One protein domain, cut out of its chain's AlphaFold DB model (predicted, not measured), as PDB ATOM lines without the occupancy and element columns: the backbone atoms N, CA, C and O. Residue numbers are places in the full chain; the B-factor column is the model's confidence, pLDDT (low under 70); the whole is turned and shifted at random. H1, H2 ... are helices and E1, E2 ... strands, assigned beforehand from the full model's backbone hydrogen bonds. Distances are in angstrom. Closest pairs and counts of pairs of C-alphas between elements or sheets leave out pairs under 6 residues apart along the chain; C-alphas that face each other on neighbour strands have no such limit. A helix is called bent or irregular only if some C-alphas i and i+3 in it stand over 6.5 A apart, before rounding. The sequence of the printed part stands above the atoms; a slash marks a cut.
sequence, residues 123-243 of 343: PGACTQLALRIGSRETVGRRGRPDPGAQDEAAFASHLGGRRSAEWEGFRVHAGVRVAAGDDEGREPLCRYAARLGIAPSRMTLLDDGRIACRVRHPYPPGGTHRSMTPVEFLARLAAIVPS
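This is residues 123 to 243 of the 343 residues of an uncharacterized protein of Deltaproteobacteria bacterium (UniProt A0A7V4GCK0). A small three-stranded sheet, E3 E4 E5, has H4 at the end of its strands by Ile 211 and Met 228, and H1 crosses H4; from this cluster the rest of the chain runs out as an open frame. On the far side of the frame are the two-stranded hairpin E1 E2 and, away from it, the single helix H3, with H2 on the stretch between H1 and the hairpin. The printed part has 121 residues, with four named helices and five named strands in the order H1 H2 E1 E2 H3 E3 E4 E5 H4, and under half of the residues are in named elements. Both sheets are antiparallel, in the orders E3 E4 E5 and E1 E2, and the class is mixed, helices and strands. The whole is only just compact, close to loose, with a radius of gyration of the C-alphas of 16.4 A and spans of 49 by 37 by 25 A.

Start at C-alpha 203, at (246.830, 204.168, 201.326), where E3 begins and runs to residue 205. E4 is residues 211 to 214, 9.9 A long, and E5 is residues 225 to 228, 9.6 A. H4, residues 230 to 238, runs 12.2 A and ends at C-alpha 238, at (231.256, 210.214, 206.130). Go back to C-alpha 123, at (226.783, 211.394, 211.645), for H1, residues 123 to 131, 12.1 A long. H2 is residues 152 to 156, E1 residues 164 to 167 and E2 residues 170 to 173. H3, residues 183 to 193, is the longest helix at 14.9 A; it is neither bent nor irregular, but only just, with C-alphas 185 and 188 6.2 A apart.

Look first at E3, E4 and E5, a meander, each strand the antiparallel neighbour of the one before. Between E3 and E4, N 204 and O 212 are 3.0 A apart, within hydrogen-bond range; between E4 and E5, N 213 and O 226 are 2.9 A apart. Residues 136 to 137 make a short antiparallel pairing with residues 225 to 226 of E5. H4 is on the sheet, over E5, and stands up from it at 54 degrees, on a local plane fitted to just 6 C-alphas. H1 and H4 touch, closest at the C-alphas of Cys 126 and Ala 235, 4.5 A; they run opposite ways at a steep tilt of 69 degrees, only just short of about perpendicular. E1 and E2 form a hairpin, with N 165 and O 172 2.9 A apart. H2 and H3 touch no helix and are not on the sheet E3 E4 E5. Each O i to N i+4 pair is within range in H1, H2 and H4, and 5 of 7 are in H3.

The two C-alphas farthest apart are those of Arg 142 and Gly 181, 50.1 A. Residues 179 to 184, of which 183 to 184 belong to H3, stand free. The printed part has no cut, and the link from H1 to H2, 20 residues, is long. The mean pLDDT of the printed part is 73.4; look for values under 70 in 42 residues, among them 140 to 161, 193 to 197 and 218 to 223.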
ATOM      1  N   PRO A 123     225.752 210.441 212.074       69.81
ATOM      2  CA  PRO A 123     226.783 211.394 211.645       69.81
ATOM      3  C   PRO A 123     227.565 212.026 212.808       69.81
ATOM      4  O   PRO A 123     228.748 212.327 212.653       69.81
ATOM      5  N   GLY A 124     226.939 212.204 213.977       69.12
ATOM      6  CA  GLY A 124     227.591 212.675 215.203       69.12
ATOM      7  C   GLY A 124     228.620 211.664 215.708       69.12
ATOM      8  O   GLY A 124     229.787 212.014 215.885       69.12
ATOM      9  N   ALA A 125     228.231 210.388 215.794       74.75
ATOM     10  CA  ALA A 125     229.142 209.287 216.112       74.75
ATOM     11  C   ALA A 125     230.293 209.170 215.090       74.75
ATOM     12  O   ALA A 125     231.458 209.055 215.474       74.75
ATOM     13  N   CYS A 126     230.003 209.293 213.785       73.81
ATOM     14  CA  CYS A 126     231.040 209.319 212.746       73.81
ATOM     15  C   CYS A 126     232.005 210.501 212.916       73.81
ATOM     16  O   CYS A 126     233.214 210.334 212.765       73.81
ATOM     17  N   THR A 127     231.494 211.682 213.271       72.50
ATOM     18  CA  THR A 127     232.304 212.884 213.517       72.50
ATOM     19  C   THR A 127     233.239 212.685 214.711       72.50
ATOM     20  O   THR A 127     234.424 212.993 214.618       72.50
ATOM     21  N   GLN A 128     232.754 212.103 215.809       74.12
ATOM     22  CA  GLN A 128     233.580 211.793 216.982       74.12
ATOM     23  C   GLN A 128     234.676 210.773 216.653       74.12
ATOM     24  O   GLN A 128     235.850 211.003 216.950       74.12
ATOM     25  N   LEU A 129     234.322 209.685 215.961       77.06
ATOM     26  CA  LEU A 129     235.278 208.670 215.515       77.06
ATOM     27  C   LEU A 129     236.318 209.257 214.535       77.06
ATOM     28  O   LEU A 129     237.498 208.894 214.563       77.06
ATOM     29  N   ALA A 130     235.909 210.225 213.710       72.19
ATOM     30  CA  ALA A 130     236.795 210.937 212.799       72.19
ATOM     31  C   ALA A 130     237.789 211.864 213.517       72.19
ATOM     32  O   ALA A 130     238.967 211.896 213.131       72.19
ATOM     33  N   LEU A 131     237.327 212.571 214.557       72.50
ATOM     34  CA  LEU A 131     238.114 213.501 215.373       72.50
ATOM     35  C   LEU A 131     239.167 212.806 216.241       72.50
ATOM     36  O   LEU A 131     240.207 213.413 216.500       72.50
ATOM     37  N   ARG A 132     238.961 211.538 216.637       69.56
ATOM     38  CA  ARG A 132     239.993 210.758 217.341       69.56
ATOM     39  C   ARG A 132     241.288 210.750 216.529       69.56
ATOM     40  O   ARG A 132     241.328 210.253 215.395       69.56
ATOM     41  N   ILE A 133     242.361 211.280 217.118       62.75
ATOM     42  CA  ILE A 133     243.724 211.063 216.634       62.75
ATOM     43  C   ILE A 133     243.927 209.543 216.664       62.75
ATOM     44  O   ILE A 133     243.722 208.904 217.688       62.75
ATOM     45  N   GLY A 134     244.160 208.962 215.487       68.25
ATOM     46  CA  GLY A 134     244.304 207.512 215.347       68.25
ATOM     47  C   GLY A 134     245.758 207.121 215.546       68.25
ATOM     48  O   GLY A 134     246.632 207.966 215.317       68.25
ATOM     49  N   SER A 135     245.991 205.860 215.906       70.75
ATOM     50  CA  SER A 135     247.324 205.301 216.112       70.75
ATOM     51  C   SER A 135     248.272 205.651 214.963       70.75
ATOM     52  O   SER A 135     247.910 205.628 213.779       70.75
ATOM     53  N   ARG A 136     249.501 206.019 215.325       74.19
ATOM     54  CA  ARG A 136     250.598 206.200 214.377       74.19
ATOM     55  C   ARG A 136     251.530 205.013 214.493       74.19
ATOM     56  O   ARG A 136     251.918 204.647 215.591       74.19
ATOM     57  N   GLU A 137     251.874 204.440 213.353       74.75
ATOM     58  CA  GLU A 137     252.654 203.214 213.257       74.75
ATOM     59  C   GLU A 137     253.728 203.372 212.175       74.75
ATOM     60  O   GLU A 137     253.536 204.019 211.133       74.75
ATOM     61  N   THR A 138     254.886 202.767 212.409       74.56
ATOM     62  CA  THR A 138     255.923 202.555 211.399       74.56
ATOM     63  C   THR A 138     255.589 201.299 210.597       74.56
ATOM     64  O   THR A 138     256.001 200.192 210.921       74.56
ATOM     65  N   VAL A 139     254.823 201.459 209.517       70.56
ATOM     66  CA  VAL A 139     254.558 200.354 208.581       70.56
ATOM     67  C   VAL A 139     255.774 200.144 207.679       70.56
ATOM     68  O   VAL A 139     256.189 201.051 206.947       70.56
ATOM     69  N   GLY A 140     256.362 198.947 207.747       67.69
ATOM     70  CA  GLY A 140     257.499 198.551 206.917       67.69
ATOM     71  C   GLY A 140     257.108 198.276 205.458       67.69
ATOM     72  O   GLY A 140     255.933 198.203 205.104       67.69
ATOM     73  N   ARG A 141     258.098 198.038 204.581       57.41
ATOM     74  CA  ARG A 141     257.862 197.746 203.143       57.41
ATOM     75  C   ARG A 141     256.953 196.537 202.857       57.41
ATOM     76  O   ARG A 141     256.529 196.388 201.718       57.41
ATOM     77  N   ARG A 142     256.703 195.674 203.847       56.22
ATOM     78  CA  ARG A 142     255.887 194.455 203.733       56.22
ATOM     79  C   ARG A 142     254.493 194.581 204.358       56.22
ATOM     80  O   ARG A 142     253.891 193.562 204.633       56.22
ATOM     81  N   GLY A 143     254.007 195.785 204.663       60.38
ATOM     82  CA  GLY A 143     252.677 195.956 205.265       60.38
ATOM     83  C   GLY A 143     252.600 195.629 206.760       60.38
ATOM     84  O   GLY A 143     251.738 196.172 207.432       60.38
ATOM     85  N   ARG A 144     253.535 194.861 207.330       56.28
ATOM     86  CA  ARG A 144     253.583 194.633 208.781       56.28
ATOM     87  C   ARG A 144     253.790 195.952 209.560       56.28
ATOM     88  O   ARG A 144     254.761 196.666 209.266       56.28
ATOM     89  N   PRO A 145     252.933 196.276 210.551       56.97
ATOM     90  CA  PRO A 145     253.203 197.346 211.503       56.97
ATOM     91  C   PRO A 145     254.329 196.910 212.445       56.97
ATOM     92  O   PRO A 145     254.322 195.800 212.979       56.97
ATOM     93  N   ASP A 146     255.324 197.771 212.618       55.84
ATOM     94  CA  ASP A 146     256.443 197.530 213.526       55.84
ATOM     95  C   ASP A 146     255.997 197.801 214.982       55.84
ATOM     96  O   ASP A 146     255.571 198.922 215.282       55.84
ATOM     97  N   PRO A 147     256.037 196.810 215.898       47.84
ATOM     98  CA  PRO A 147     255.421 196.913 217.226       47.84
ATOM     99  C   PRO A 147     256.139 197.855 218.218       47.84
ATOM    100  O   PRO A 147     255.775 197.879 219.392       47.84
ATOM    101  N   GLY A 148     257.151 198.618 217.784       50.56
ATOM    102  CA  GLY A 148     258.044 199.393 218.661       50.56
ATOM    103  C   GLY A 148     257.825 200.912 218.760       50.56
ATOM    104  O   GLY A 148     258.543 201.548 219.524       50.56
ATOM    105  N   ALA A 149     256.889 201.518 218.016       47.34
ATOM    106  CA  ALA A 149     256.831 202.984 217.834       47.34
ATOM    107  C   ALA A 149     255.515 203.646 218.307       47.34
ATOM    108  O   ALA A 149     254.796 204.279 217.530       47.34
ATOM    109  N   GLN A 150     255.182 203.518 219.598       48.16
ATOM    110  CA  GLN A 150     254.072 204.258 220.228       48.16
ATOM    111  C   GLN A 150     254.494 205.701 220.579       48.16
ATOM    112  O   GLN A 150     254.647 206.073 221.743       48.16
ATOM    113  N   ASP A 151     254.690 206.533 219.556       53.31
ATOM    114  CA  ASP A 151     255.347 207.848 219.657       53.31
ATOM    115  C   ASP A 151     254.476 209.003 220.218       53.31
ATOM    116  O   ASP A 151     254.642 210.169 219.842       53.31
ATOM    117  N   GLU A 152     253.569 208.728 221.161       48.16
ATOM    118  CA  GLU A 152     252.812 209.774 221.881       48.16
ATOM    119  C   GLU A 152     253.763 210.744 222.616       48.16
ATOM    120  O   GLU A 152     253.601 211.968 222.577       48.16
ATOM    121  N   ALA A 153     254.850 210.216 223.193       46.94
ATOM    122  CA  ALA A 153     255.889 211.006 223.856       46.94
ATOM    123  C   ALA A 153     256.656 211.947 222.899       46.94
ATOM    124  O   ALA A 153     257.079 213.033 223.304       46.94
ATOM    125  N   ALA A 154     256.808 211.589 221.620       49.91
ATOM    126  CA  ALA A 154     257.451 212.456 220.629       49.91
ATOM    127  C   ALA A 154     256.509 213.556 220.117       49.91
ATOM    128  O   ALA A 154     256.961 214.639 219.729       49.91
ATOM    129  N   PHE A 155     255.189 213.335 220.172       46.22
ATOM    130  CA  PHE A 155     254.243 214.433 220.010       46.22
ATOM    131  C   PHE A 155     254.352 215.406 221.190       46.22
ATOM    132  O   PHE A 155     254.363 216.614 220.962       46.22
ATOM    133  N   ALA A 156     254.505 214.931 222.431       51.88
ATOM    134  CA  ALA A 156     254.590 215.770 223.635       51.88
ATOM    135  C   ALA A 156     255.687 216.863 223.598       51.88
ATOM    136  O   ALA A 156     255.478 217.943 224.139       51.88
ATOM    137  N   SER A 157     256.824 216.637 222.930       53.75
ATOM    138  CA  SER A 157     258.040 217.460 223.073       53.75
ATOM    139  C   SER A 157     258.076 218.797 222.305       53.75
ATOM    140  O   SER A 157     258.944 219.628 222.571       53.75
ATOM    141  N   HIS A 158     257.133 219.071 221.396       53.34
ATOM    142  CA  HIS A 158     257.105 220.306 220.586       53.34
ATOM    143  C   HIS A 158     256.429 221.500 221.296       53.34
ATOM    144  O   HIS A 158     255.538 222.162 220.756       53.34
ATOM    145  N   LEU A 159     256.847 221.762 222.534       54.19
ATOM    146  CA  LEU A 159     256.273 222.772 223.425       54.19
ATOM    147  C   LEU A 159     256.820 224.185 223.146       54.19
ATOM    148  O   LEU A 159     258.020 224.385 222.986       54.19
ATOM    149  N   GLY A 160     255.946 225.199 223.207       62.88
ATOM    150  CA  GLY A 160     256.370 226.544 223.634       62.88
ATOM    151  C   GLY A 160     256.621 227.638 222.583       62.88
ATOM    152  O   GLY A 160     257.271 228.631 222.906       62.88
ATOM    153  N   GLY A 161     256.085 227.558 221.362       67.75
ATOM    154  CA  GLY A 161     256.084 228.728 220.466       67.75
ATOM    155  C   GLY A 161     255.260 229.891 221.052       67.75
ATOM    156  O   GLY A 161     254.144 229.656 221.524       67.75
ATOM    157  N   ARG A 162     255.748 231.148 221.003       71.62
ATOM    158  CA  ARG A 162     254.970 232.328 221.456       71.62
ATOM    159  C   ARG A 162     253.583 232.316 220.793       71.62
ATOM    160  O   ARG A 162     253.502 232.383 219.571       71.62
ATOM    161  N   ARG A 163     252.513 232.327 221.606       80.31
ATOM    162  CA  ARG A 163     251.088 232.188 221.209       80.31
ATOM    163  C   ARG A 163     250.615 230.752 220.906       80.31
ATOM    164  O   ARG A 163     249.609 230.594 220.225       80.31
ATOM    165  N   SER A 164     251.276 229.717 221.422       81.12
ATOM    166  CA  SER A 164     250.764 228.334 221.395       81.12
ATOM    167  C   SER A 164     250.149 227.953 222.743       81.12
ATOM    168  O   SER A 164     250.675 228.344 223.782       81.12
ATOM    169  N   ALA A 165     249.062 227.185 222.725       80.31
ATOM    170  CA  ALA A 165     248.425 226.604 223.905       80.31
ATOM    171  C   ALA A 165     248.029 225.145 223.635       80.31
ATOM    172  O   ALA A 165     247.814 224.765 222.482       80.31
ATOM    173  N   GLU A 166     247.918 224.345 224.693       78.69
ATOM    174  CA  GLU A 166     247.426 222.966 224.646       78.69
ATOM    175  C   GLU A 166     246.159 222.851 225.501       78.69
ATOM    176  O   GLU A 166     246.091 223.422 226.591       78.69
ATOM    177  N   TRP A 167     245.142 222.167 224.979       72.31
ATOM    178  CA  TRP A 167     243.840 221.976 225.617       72.31
ATOM    179  C   TRP A 167     243.249 220.643 225.149       72.31
ATOM    180  O   TRP A 167     243.141 220.422 223.947       72.31
ATOM    181  N   GLU A 168     242.924 219.740 226.079       71.38
ATOM    182  CA  GLU A 168     242.376 218.395 225.793       71.38
ATOM    183  C   GLU A 168     243.180 217.592 224.738       71.38
ATOM    184  O   GLU A 168     242.622 216.917 223.878       71.38
ATOM    185  N   GLY A 169     244.516 217.696 224.760       65.56
ATOM    186  CA  GLY A 169     245.411 217.056 223.779       65.56
ATOM    187  C   GLY A 169     245.465 217.746 222.405       65.56
ATOM    188  O   GLY A 169     246.289 217.394 221.557       65.56
ATOM    189  N   PHE A 170     244.648 218.776 222.170       63.62
ATOM    190  CA  PHE A 170     244.733 219.631 220.991       63.62
ATOM    191  C   PHE A 170     245.710 220.781 221.223       63.62
ATOM    192  O   PHE A 170     245.625 221.511 222.211       63.62
ATOM    193  N   ARG A 171     246.603 221.018 220.256       72.44
ATOM    194  CA  ARG A 171     247.465 222.208 220.242       72.44
ATOM    195  C   ARG A 171     246.937 223.271 219.304       72.44
ATOM    196  O   ARG A 171     246.754 223.033 218.111       72.44
ATOM    197  N   VAL A 172     246.760 224.471 219.843       78.06
ATOM    198  CA  VAL A 172     246.225 225.633 219.137       78.06
ATOM    199  C   VAL A 172     247.289 226.722 219.074       78.06
ATOM    200  O   VAL A 172     247.780 227.197 220.097       78.06
ATOM    201  N   HIS A 173     247.626 227.157 217.859       79.44
ATOM    202  CA  HIS A 173     248.503 228.303 217.631       79.44
ATOM    203  C   HIS A 173     247.667 229.575 217.408       79.44
ATOM    204  O   HIS A 173     247.210 229.862 216.302       79.44
ATOM    205  N   ALA A 174     247.505 230.373 218.462       79.88
ATOM    206  CA  ALA A 174     246.706 231.600 218.511       79.88
ATOM    207  C   ALA A 174     247.358 232.821 217.818       79.88
ATOM    208  O   ALA A 174     246.969 233.967 218.059       79.88
ATOM    209  N   GLY A 175     248.365 232.599 216.965       76.25
ATOM    210  CA  GLY A 175     248.967 233.636 216.121       76.25
ATOM    211  C   GLY A 175     248.104 234.068 214.929       76.25
ATOM    212  O   GLY A 175     248.420 235.079 214.312       76.25
ATOM    213  N   VAL A 176     247.026 233.336 214.630       77.19
ATOM    214  CA  VAL A 176     245.997 233.695 213.644       77.19
ATOM    215  C   VAL A 176     244.662 233.813 214.376       77.19
ATOM    216  O   VAL A 176     244.345 232.978 215.223       77.19
ATOM    217  N   ARG A 177     243.882 234.850 214.064       80.25
ATOM    218  CA  ARG A 177     242.521 235.057 214.572       80.25
ATOM    219  C   ARG A 177     241.615 235.404 213.400       80.25
ATOM    220  O   ARG A 177     242.028 236.158 212.528       80.25
ATOM    221  N   VAL A 178     240.401 234.870 213.413       83.81
ATOM    222  CA  VAL A 178     239.354 235.142 212.424       83.81
ATOM    223  C   VAL A 178     238.098 235.520 213.200       83.81
ATOM    224  O   VAL A 178     237.747 234.845 214.170       83.81
ATOM    225  N   ALA A 179     237.462 236.633 212.836       85.50
ATOM    226  CA  ALA A 179     236.258 237.103 213.517       85.50
ATOM    227  C   ALA A 179     235.031 236.272 213.101       85.50
ATOM    228  O   ALA A 179     234.987 235.705 212.014       85.50
ATOM    229  N   ALA A 180     233.994 236.216 213.943       82.38
ATOM    230  CA  ALA A 180     232.807 235.398 213.655       82.38
ATOM    231  C   ALA A 180     232.094 235.792 212.340       82.38
ATOM    232  O   ALA A 180     231.602 234.920 211.621       82.38
ATOM    233  N   GLY A 181     232.084 237.092 212.018       89.00
ATOM    234  CA  GLY A 181     231.530 237.655 210.778       89.00
ATOM    235  C   GLY A 181     232.530 237.819 209.627       89.00
ATOM    236  O   GLY A 181     232.180 238.418 208.618       89.00
ATOM    237  N   ASP A 182     233.764 237.327 209.765       87.12
ATOM    238  CA  ASP A 182     234.772 237.360 208.698       87.12
ATOM    239  C   ASP A 182     234.637 236.108 207.817       87.12
ATOM    240  O   ASP A 182     235.293 235.086 208.034       87.12
ATOM    241  N   ASP A 183     233.719 236.157 206.849       85.75
ATOM    242  CA  ASP A 183     233.481 235.035 205.935       85.75
ATOM    243  C   ASP A 183     234.686 234.771 205.006       85.75
ATOM    244  O   ASP A 183     234.968 233.610 204.699       85.75
ATOM    245  N   GLU A 184     235.445 235.806 204.620       86.88
ATOM    246  CA  GLU A 184     236.650 235.672 203.783       86.88
ATOM    247  C   GLU A 184     237.809 235.000 204.532       86.88
ATOM    248  O   GLU A 184     238.511 234.169 203.958       86.88
ATOM    249  N   GLY A 185     237.988 235.286 205.825       85.50
ATOM    250  CA  GLY A 185     238.935 234.587 206.697       85.50
ATOM    251  C   GLY A 185     238.470 233.183 207.102       85.50
ATOM    252  O   GLY A 185     239.293 232.279 207.283       85.50
ATOM    253  N   ARG A 186     237.152 232.950 207.200       87.81
ATOM    254  CA  ARG A 186     236.573 231.628 207.511       87.81
ATOM    255  C   ARG A 186     236.630 230.659 206.334       87.81
ATOM    256  O   ARG A 186     236.853 229.470 206.558       87.81
ATOM    257  N   GLU A 187     236.462 231.114 205.094       84.25
ATOM    258  CA  GLU A 187     236.434 230.230 203.921       84.25
ATOM    259  C   GLU A 187     237.738 229.401 203.754       84.25
ATOM    260  O   GLU A 187     237.640 228.180 203.576       84.25
ATOM    261  N   PRO A 188     238.962 229.959 203.910       83.56
ATOM    262  CA  PRO A 188     240.205 229.190 203.994       83.56
ATOM    263  C   PRO A 188     240.241 228.166 205.130       83.56
ATOM    264  O   PRO A 188     240.740 227.062 204.908       83.56
ATOM    265  N   LEU A 189     239.712 228.492 206.315       81.62
ATOM    266  CA  LEU A 189     239.667 227.571 207.459       81.62
ATOM    267  C   LEU A 189     238.712 226.402 207.197       81.62
ATOM    268  O   LEU A 189     239.085 225.250 207.409       81.62
ATOM    269  N   CYS A 190     237.522 226.664 206.653       78.88
ATOM    270  CA  CYS A 190     236.587 225.615 206.245       78.88
ATOM    271  C   CYS A 190     237.176 224.739 205.126       78.88
ATOM    272  O   CYS A 190     237.094 223.514 205.197       78.88
ATOM    273  N   ARG A 191     237.846 225.342 204.129       79.38
ATOM    274  CA  ARG A 191     238.594 224.605 203.094       79.38
ATOM    275  C   ARG A 191     239.755 223.788 203.669       79.38
ATOM    276  O   ARG A 191     240.108 222.768 203.085       79.38
ATOM    277  N   TYR A 192     240.369 224.221 204.769       77.50
ATOM    278  CA  TYR A 192     241.424 223.473 205.452       77.50
ATOM    279  C   TYR A 192     240.859 222.288 206.246       77.50
ATOM    280  O   TYR A 192     241.354 221.178 206.087       77.50
ATOM    281  N   ALA A 193     239.785 222.487 207.017       69.00
ATOM    282  CA  ALA A 193     239.119 221.418 207.763       69.00
ATOM    283  C   ALA A 193     238.555 220.318 206.841       69.00
ATOM    284  O   ALA A 193     238.703 219.135 207.131       69.00
ATOM    285  N   ALA A 194     237.985 220.695 205.691       67.00
ATOM    286  CA  ALA A 194     237.479 219.750 204.691       67.00
ATOM    287  C   ALA A 194     238.584 219.026 203.886       67.00
ATOM    288  O   ALA A 194     238.305 218.053 203.186       67.00
ATOM    289  N   ARG A 195     239.849 219.470 203.961       69.38
ATOM    290  CA  ARG A 195     240.992 218.782 203.335       69.38
ATOM    291  C   ARG A 195     241.473 217.641 204.226       69.38
ATOM    292  O   ARG A 195     242.505 217.756 204.892       69.38
ATOM    293  N   LEU A 196     240.785 216.503 204.184       65.38
ATOM    294  CA  LEU A 196     241.353 215.292 204.769       65.38
ATOM    295  C   LEU A 196     242.647 214.919 204.040       65.38
ATOM    296  O   LEU A 196     242.736 214.947 202.815       65.38
ATOM    297  N   GLY A 197     243.666 214.538 204.813       66.69
ATOM    298  CA  GLY A 197     244.968 214.095 204.306       66.69
ATOM    299  C   GLY A 197     244.954 212.723 203.619       66.69
ATOM    300  O   GLY A 197     246.010 212.106 203.499       66.69
ATOM    301  N   ILE A 198     243.778 212.243 203.209       72.25
ATOM    302  CA  ILE A 198     243.556 210.954 202.557       72.25
ATOM    303  C   ILE A 198     243.840 211.121 201.061       72.25
ATOM    304  O   ILE A 198     243.280 211.993 200.402       72.25
ATOM    305  N   ALA A 199     244.723 210.285 200.523       77.88
ATOM    306  CA  ALA A 199     245.009 210.213 199.095       77.88
ATOM    307  C   ALA A 199     245.242 208.743 198.720       77.88
ATOM    308  O   ALA A 199     246.029 208.094 199.410       77.88
ATOM    309  N   PRO A 200     244.632 208.212 197.642       78.31
ATOM    310  CA  PRO A 200     244.739 206.791 197.293       78.31
ATOM    311  C   PRO A 200     246.190 206.338 197.084       78.31
ATOM    312  O   PRO A 200     246.580 205.289 197.575       78.31
ATOM    313  N   SER A 201     247.047 207.192 196.516       81.62
ATOM    314  CA  SER A 201     248.498 206.962 196.364       81.62
ATOM    315  C   SER A 201     249.316 206.957 197.675       81.62
ATOM    316  O   SER A 201     250.552 206.961 197.658       81.62
ATOM    317  N   ARG A 202     248.646 207.013 198.831       85.19
ATOM    318  CA  ARG A 202     249.232 206.941 200.178       85.19
ATOM    319  C   ARG A 202     248.508 205.952 201.092       85.19
ATOM    320  O   ARG A 202     248.823 205.935 202.280       85.19
ATOM    321  N   MET A 203     247.553 205.186 200.569       86.88
ATOM    322  CA  MET A 203     246.830 204.168 201.326       86.88
ATOM    323  C   MET A 203     247.365 202.783 200.984       86.88
ATOM    324  O   MET A 203     247.591 202.474 199.816       86.88
ATOM    325  N   THR A 204     247.532 201.953 202.005       86.56
ATOM    326  CA  THR A 204     247.830 200.524 201.879       86.56
ATOM    327  C   THR A 204     246.934 199.756 202.840       86.56
ATOM    328  O   THR A 204     246.749 200.184 203.983       86.56
ATOM    329  N   LEU A 205     246.383 198.631 202.386       89.44
ATOM    330  CA  LEU A 205     245.770 197.662 203.287       89.44
ATOM    331  C   LEU A 205     246.892 196.934 204.044       89.44
ATOM    332  O   LEU A 205     247.939 196.645 203.464       89.44
ATOM    333  N   LEU A 206     246.685 196.715 205.337       87.00
ATOM    334  CA  LEU A 206     247.554 195.942 206.220       87.00
ATOM    335  C   LEU A 206     247.132 194.472 206.203       87.00
ATOM    336  O   LEU A 206     245.954 194.181 205.987       87.00
ATOM    337  N   ASP A 207     248.060 193.570 206.522       82.75
ATOM    338  CA  ASP A 207     247.770 192.132 206.651       82.75
ATOM    339  C   ASP A 207     246.669 191.875 207.705       82.75
ATOM    340  O   ASP A 207     245.806 191.022 207.518       82.75
ATOM    341  N   ASP A 208     246.613 192.711 208.750       84.44
ATOM    342  CA  ASP A 208     245.586 192.712 209.807       84.44
ATOM    343  C   ASP A 208     244.198 193.237 209.352       84.44
ATOM    344  O   ASP A 208     243.338 193.539 210.183       84.44
ATOM    345  N   GLY A 209     243.987 193.490 208.055       85.56
ATOM    346  CA  GLY A 209     242.763 194.099 207.508       85.56
ATOM    347  C   GLY A 209     242.563 195.585 207.854       85.56
ATOM    348  O   GLY A 209     241.523 196.173 207.544       85.56
ATOM    349  N   ARG A 210     243.548 196.222 208.499       88.88
ATOM    350  CA  ARG A 210     243.555 197.661 208.818       88.88
ATOM    351  C   ARG A 210     243.950 198.496 207.599       88.88
ATOM    352  O   ARG A 210     244.553 197.999 206.654       88.88
ATOM    353  N   ILE A 211     243.651 199.793 207.623       88.50
ATOM    354  CA  ILE A 211     244.045 200.735 206.565       88.50
ATOM    355  C   ILE A 211     245.153 201.642 207.100       88.50
ATOM    356  O   ILE A 211     244.951 202.371 208.071       88.50
ATOM    357  N   ALA A 212     246.317 201.628 206.450       88.44
ATOM    358  CA  ALA A 212     247.432 202.515 206.759       88.44
ATOM    359  C   ALA A 212     247.501 203.681 205.763       88.44
ATOM    360  O   ALA A 212     247.653 203.497 204.556       88.44
ATOM    361  N   CYS A 213     247.428 204.904 206.286       86.12
ATOM    362  CA  CYS A 213     247.524 206.147 205.521       86.12
ATOM    363  C   CYS A 213     248.871 206.834 205.785       86.12
ATOM    364  O   CYS A 213     249.084 207.379 206.870       86.12
ATOM    365  N   ARG A 214     249.775 206.866 204.798       85.06
ATOM    366  CA  ARG A 214     251.087 207.526 204.927       85.06
ATOM    367  C   ARG A 214     250.940 209.036 205.131       85.06
ATOM    368  O   ARG A 214     250.383 209.742 204.283       85.06
ATOM    369  N   VAL A 215     251.498 209.546 206.227       82.25
ATOM    370  CA  VAL A 215     251.457 210.971 206.576       82.25
ATOM    371  C   VAL A 215     252.321 211.771 205.591       82.25
ATOM    372  O   VAL A 215     253.416 211.356 205.227       82.25
ATOM    373  N   ARG A 216     251.835 212.935 205.130       75.62
ATOM    374  CA  ARG A 216     252.570 213.782 204.162       75.62
ATOM    375  C   ARG A 216     253.898 214.300 204.723       75.62
ATOM    376  O   ARG A 216     254.859 214.429 203.976       75.62
ATOM    377  N   HIS A 217     253.886 214.634 206.008       74.62
ATOM    378  CA  HIS A 217     254.994 215.216 206.755       74.62
ATOM    379  C   HIS A 217     255.213 214.351 208.002       74.62
ATOM    380  O   HIS A 217     254.658 214.674 209.054       74.62
ATOM    381  N   PRO A 218     255.903 213.201 207.878       69.62
ATOM    382  CA  PRO A 218     256.306 212.419 209.039       69.62
ATOM    383  C   PRO A 218     257.267 213.262 209.885       69.62
ATOM    384  O   PRO A 218     258.106 213.981 209.341       69.62
ATOM    385  N   TYR A 219     257.118 213.198 211.205       59.56
ATOM    386  CA  TYR A 219     257.918 213.981 212.146       59.56
ATOM    387  C   TYR A 219     258.869 213.039 212.893       59.56
ATOM    388  O   TYR A 219     258.376 212.041 213.408       59.56
ATOM    389  N   PRO A 220     260.189 213.290 212.954       59.97
ATOM    390  CA  PRO A 220     261.108 212.420 213.689       59.97
ATOM    391  C   PRO A 220     261.081 212.672 215.211       59.97
ATOM    392  O   PRO A 220     260.941 213.833 215.606       59.97
ATOM    393  N   PRO A 221     261.337 211.649 216.050       53.97
ATOM    394  CA  PRO A 221     261.086 210.228 215.793       53.97
ATOM    395  C   PRO A 221     259.568 209.986 215.865       53.97
ATOM    396  O   PRO A 221     258.915 210.466 216.787       53.97
ATOM    397  N   GLY A 222     258.977 209.340 214.860       61.47
ATOM    398  CA  GLY A 222     257.518 209.314 214.763       61.47
ATOM    399  C   GLY A 222     256.958 208.401 213.682       61.47
ATOM    400  O   GLY A 222     257.385 208.456 212.523       61.47
ATOM    401  N   GLY A 223     255.927 207.639 214.054       68.25
ATOM    402  CA  GLY A 223     255.114 206.808 213.163       68.25
ATOM    403  C   GLY A 223     254.773 207.474 211.820       68.25
ATOM    404  O   GLY A 223     254.175 208.553 211.743       68.25
ATOM    405  N   THR A 224     255.171 206.806 210.735       78.12
ATOM    406  CA  THR A 224     255.104 207.315 209.353       78.12
ATOM    407  C   THR A 224     253.724 207.161 208.713       78.12
ATOM    408  O   THR A 224     253.394 207.873 207.755       78.12
ATOM    409  N   HIS A 225     252.906 206.256 209.244       84.94
ATOM    410  CA  HIS A 225     251.561 205.955 208.777       84.94
ATOM    411  C   HIS A 225     250.565 206.142 209.922       84.94
ATOM    412  O   HIS A 225     250.880 205.896 211.081       84.94
ATOM    413  N   ARG A 226     249.348 206.582 209.598       84.75
ATOM    414  CA  ARG A 226     248.200 206.523 210.508       84.75
ATOM    415  C   ARG A 226     247.449 205.236 210.205       84.75
ATOM    416  O   ARG A 226     246.871 205.144 209.118       84.75
ATOM    417  N   SER A 227     247.479 204.274 211.117       86.19
ATOM    418  CA  SER A 227     246.628 203.090 211.037       86.19
ATOM    419  C   SER A 227     245.210 203.454 211.488       86.19
ATOM    420  O   SER A 227     244.989 204.408 212.242       86.19
ATOM    421  N   MET A 228     244.221 202.754 210.941       87.38
ATOM    422  CA  MET A 228     242.822 202.867 211.348       87.38
ATOM    423  C   MET A 228     242.045 201.622 210.937       87.38
ATOM    424  O   MET A 228     242.420 200.928 209.987       87.38
ATOM    425  N   THR A 229     240.945 201.342 211.630       89.44
ATOM    426  CA  THR A 229     240.025 200.279 211.195       89.44
ATOM    427  C   THR A 229     239.266 200.707 209.927       89.44
ATOM    428  O   THR A 229     239.123 201.909 209.671       89.44
ATOM    429  N   PRO A 230     238.720 199.768 209.133       89.38
ATOM    430  CA  PRO A 230     237.848 200.113 208.008       89.38
ATOM    431  C   PRO A 230     236.642 200.975 208.419       89.38
ATOM    432  O   PRO A 230     236.256 201.886 207.689       89.38
ATOM    433  N   VAL A 231     236.096 200.761 209.622       89.19
ATOM    434  CA  VAL A 231     234.983 201.556 210.175       89.19
ATOM    435  C   VAL A 231     235.425 202.985 210.507       89.19
ATOM    436  O   VAL A 231     234.739 203.939 210.147       89.19
ATOM    437  N   GLU A 232     236.596 203.170 211.122       86.69
ATOM    438  CA  GLU A 232     237.175 204.501 211.365       86.69
ATOM    439  C   GLU A 232     237.486 205.254 210.067       86.69
ATOM    440  O   GLU A 232     237.334 206.477 209.998       86.69
ATOM    441  N   PHE A 233     237.918 204.539 209.027       86.00
ATOM    442  CA  PHE A 233     238.127 205.107 207.699       86.00
ATOM    443  C   PHE A 233     236.807 205.581 207.077       86.00
ATOM    444  O   PHE A 233     236.709 206.738 206.662       86.00
ATOM    445  N   LEU A 234     235.772 204.734 207.082       86.81
ATOM    446  CA  LEU A 234     234.442 205.081 206.575       86.81
ATOM    447  C   LEU A 234     233.812 206.245 207.350       86.81
ATOM    448  O   LEU A 234     233.288 207.164 206.728       86.81
ATOM    449  N   ALA A 235     233.933 206.279 208.679       84.31
ATOM    450  CA  ALA A 235     233.463 207.399 209.495       84.31
ATOM    451  C   ALA A 235     234.175 208.719 209.157       84.31
ATOM    452  O   ALA A 235     233.537 209.770 209.087       84.31
ATOM    453  N   ARG A 236     235.488 208.674 208.884       81.56
ATOM    454  CA  ARG A 236     236.258 209.843 208.423       81.56
ATOM    455  C   ARG A 236     235.821 210.322 207.046       81.56
ATOM    456  O   ARG A 236     235.790 211.529 206.838       81.56
ATOM    457  N   LEU A 237     235.461 209.420 206.133       81.50
ATOM    458  CA  LEU A 237     234.869 209.793 204.845       81.50
ATOM    459  C   LEU A 237     233.461 210.383 205.022       81.50
ATOM    460  O   LEU A 237     233.178 211.447 204.475       81.50
ATOM    461  N   ALA A 238     232.612 209.751 205.836       82.62
ATOM    462  CA  ALA A 238     231.256 210.214 206.130       82.62
ATOM    463  C   ALA A 238     231.241 211.611 206.775       82.62
ATOM    464  O   ALA A 238     230.403 212.432 206.423       82.62
ATOM    465  N   ALA A 239     232.212 211.922 207.643       74.19
ATOM    466  CA  ALA A 239     232.369 213.247 208.246       74.19
ATOM    467  C   ALA A 239     232.789 214.355 207.249       74.19
ATOM    468  O   ALA A 239     232.628 215.535 207.559       74.19
ATOM    469  N   ILE A 240     233.318 214.015 206.060       72.81
ATOM    470  CA  ILE A 240     233.545 214.996 204.975       72.81
ATOM    471  C   ILE A 240     232.230 215.362 204.309       72.81
ATOM    472  O   ILE A 240     232.015 216.530 203.977       72.81
ATOM    473  N   VAL A 241     231.408 214.346 204.022       75.56
ATOM    474  CA  VAL A 241     230.178 214.506 203.256       75.56
ATOM    475  C   VAL A 241     229.290 215.456 204.054       75.56
ATOM    476  O   VAL A 241     228.850 215.089 205.144       75.56
ATOM    477  N   PRO A 242     229.049 216.692 203.573       62.81
ATOM    478  CA  PRO A 242     228.200 217.607 204.307       62.81
ATOM    479  C   PRO A 242     226.833 216.944 204.404       62.81
ATOM    480  O   PRO A 242     226.255 216.596 203.372       62.81
ATOM    481  N   SER A 243     226.334 216.747 205.627       57.88
ATOM    482  CA  SER A 243     224.989 216.226 205.814       57.88
ATOM    483  C   SER A 243     224.037 217.110 205.016       57.88
ATOM    484  O   SER A 243     223.994 218.332 205.190       57.88
TER     485      SER A 243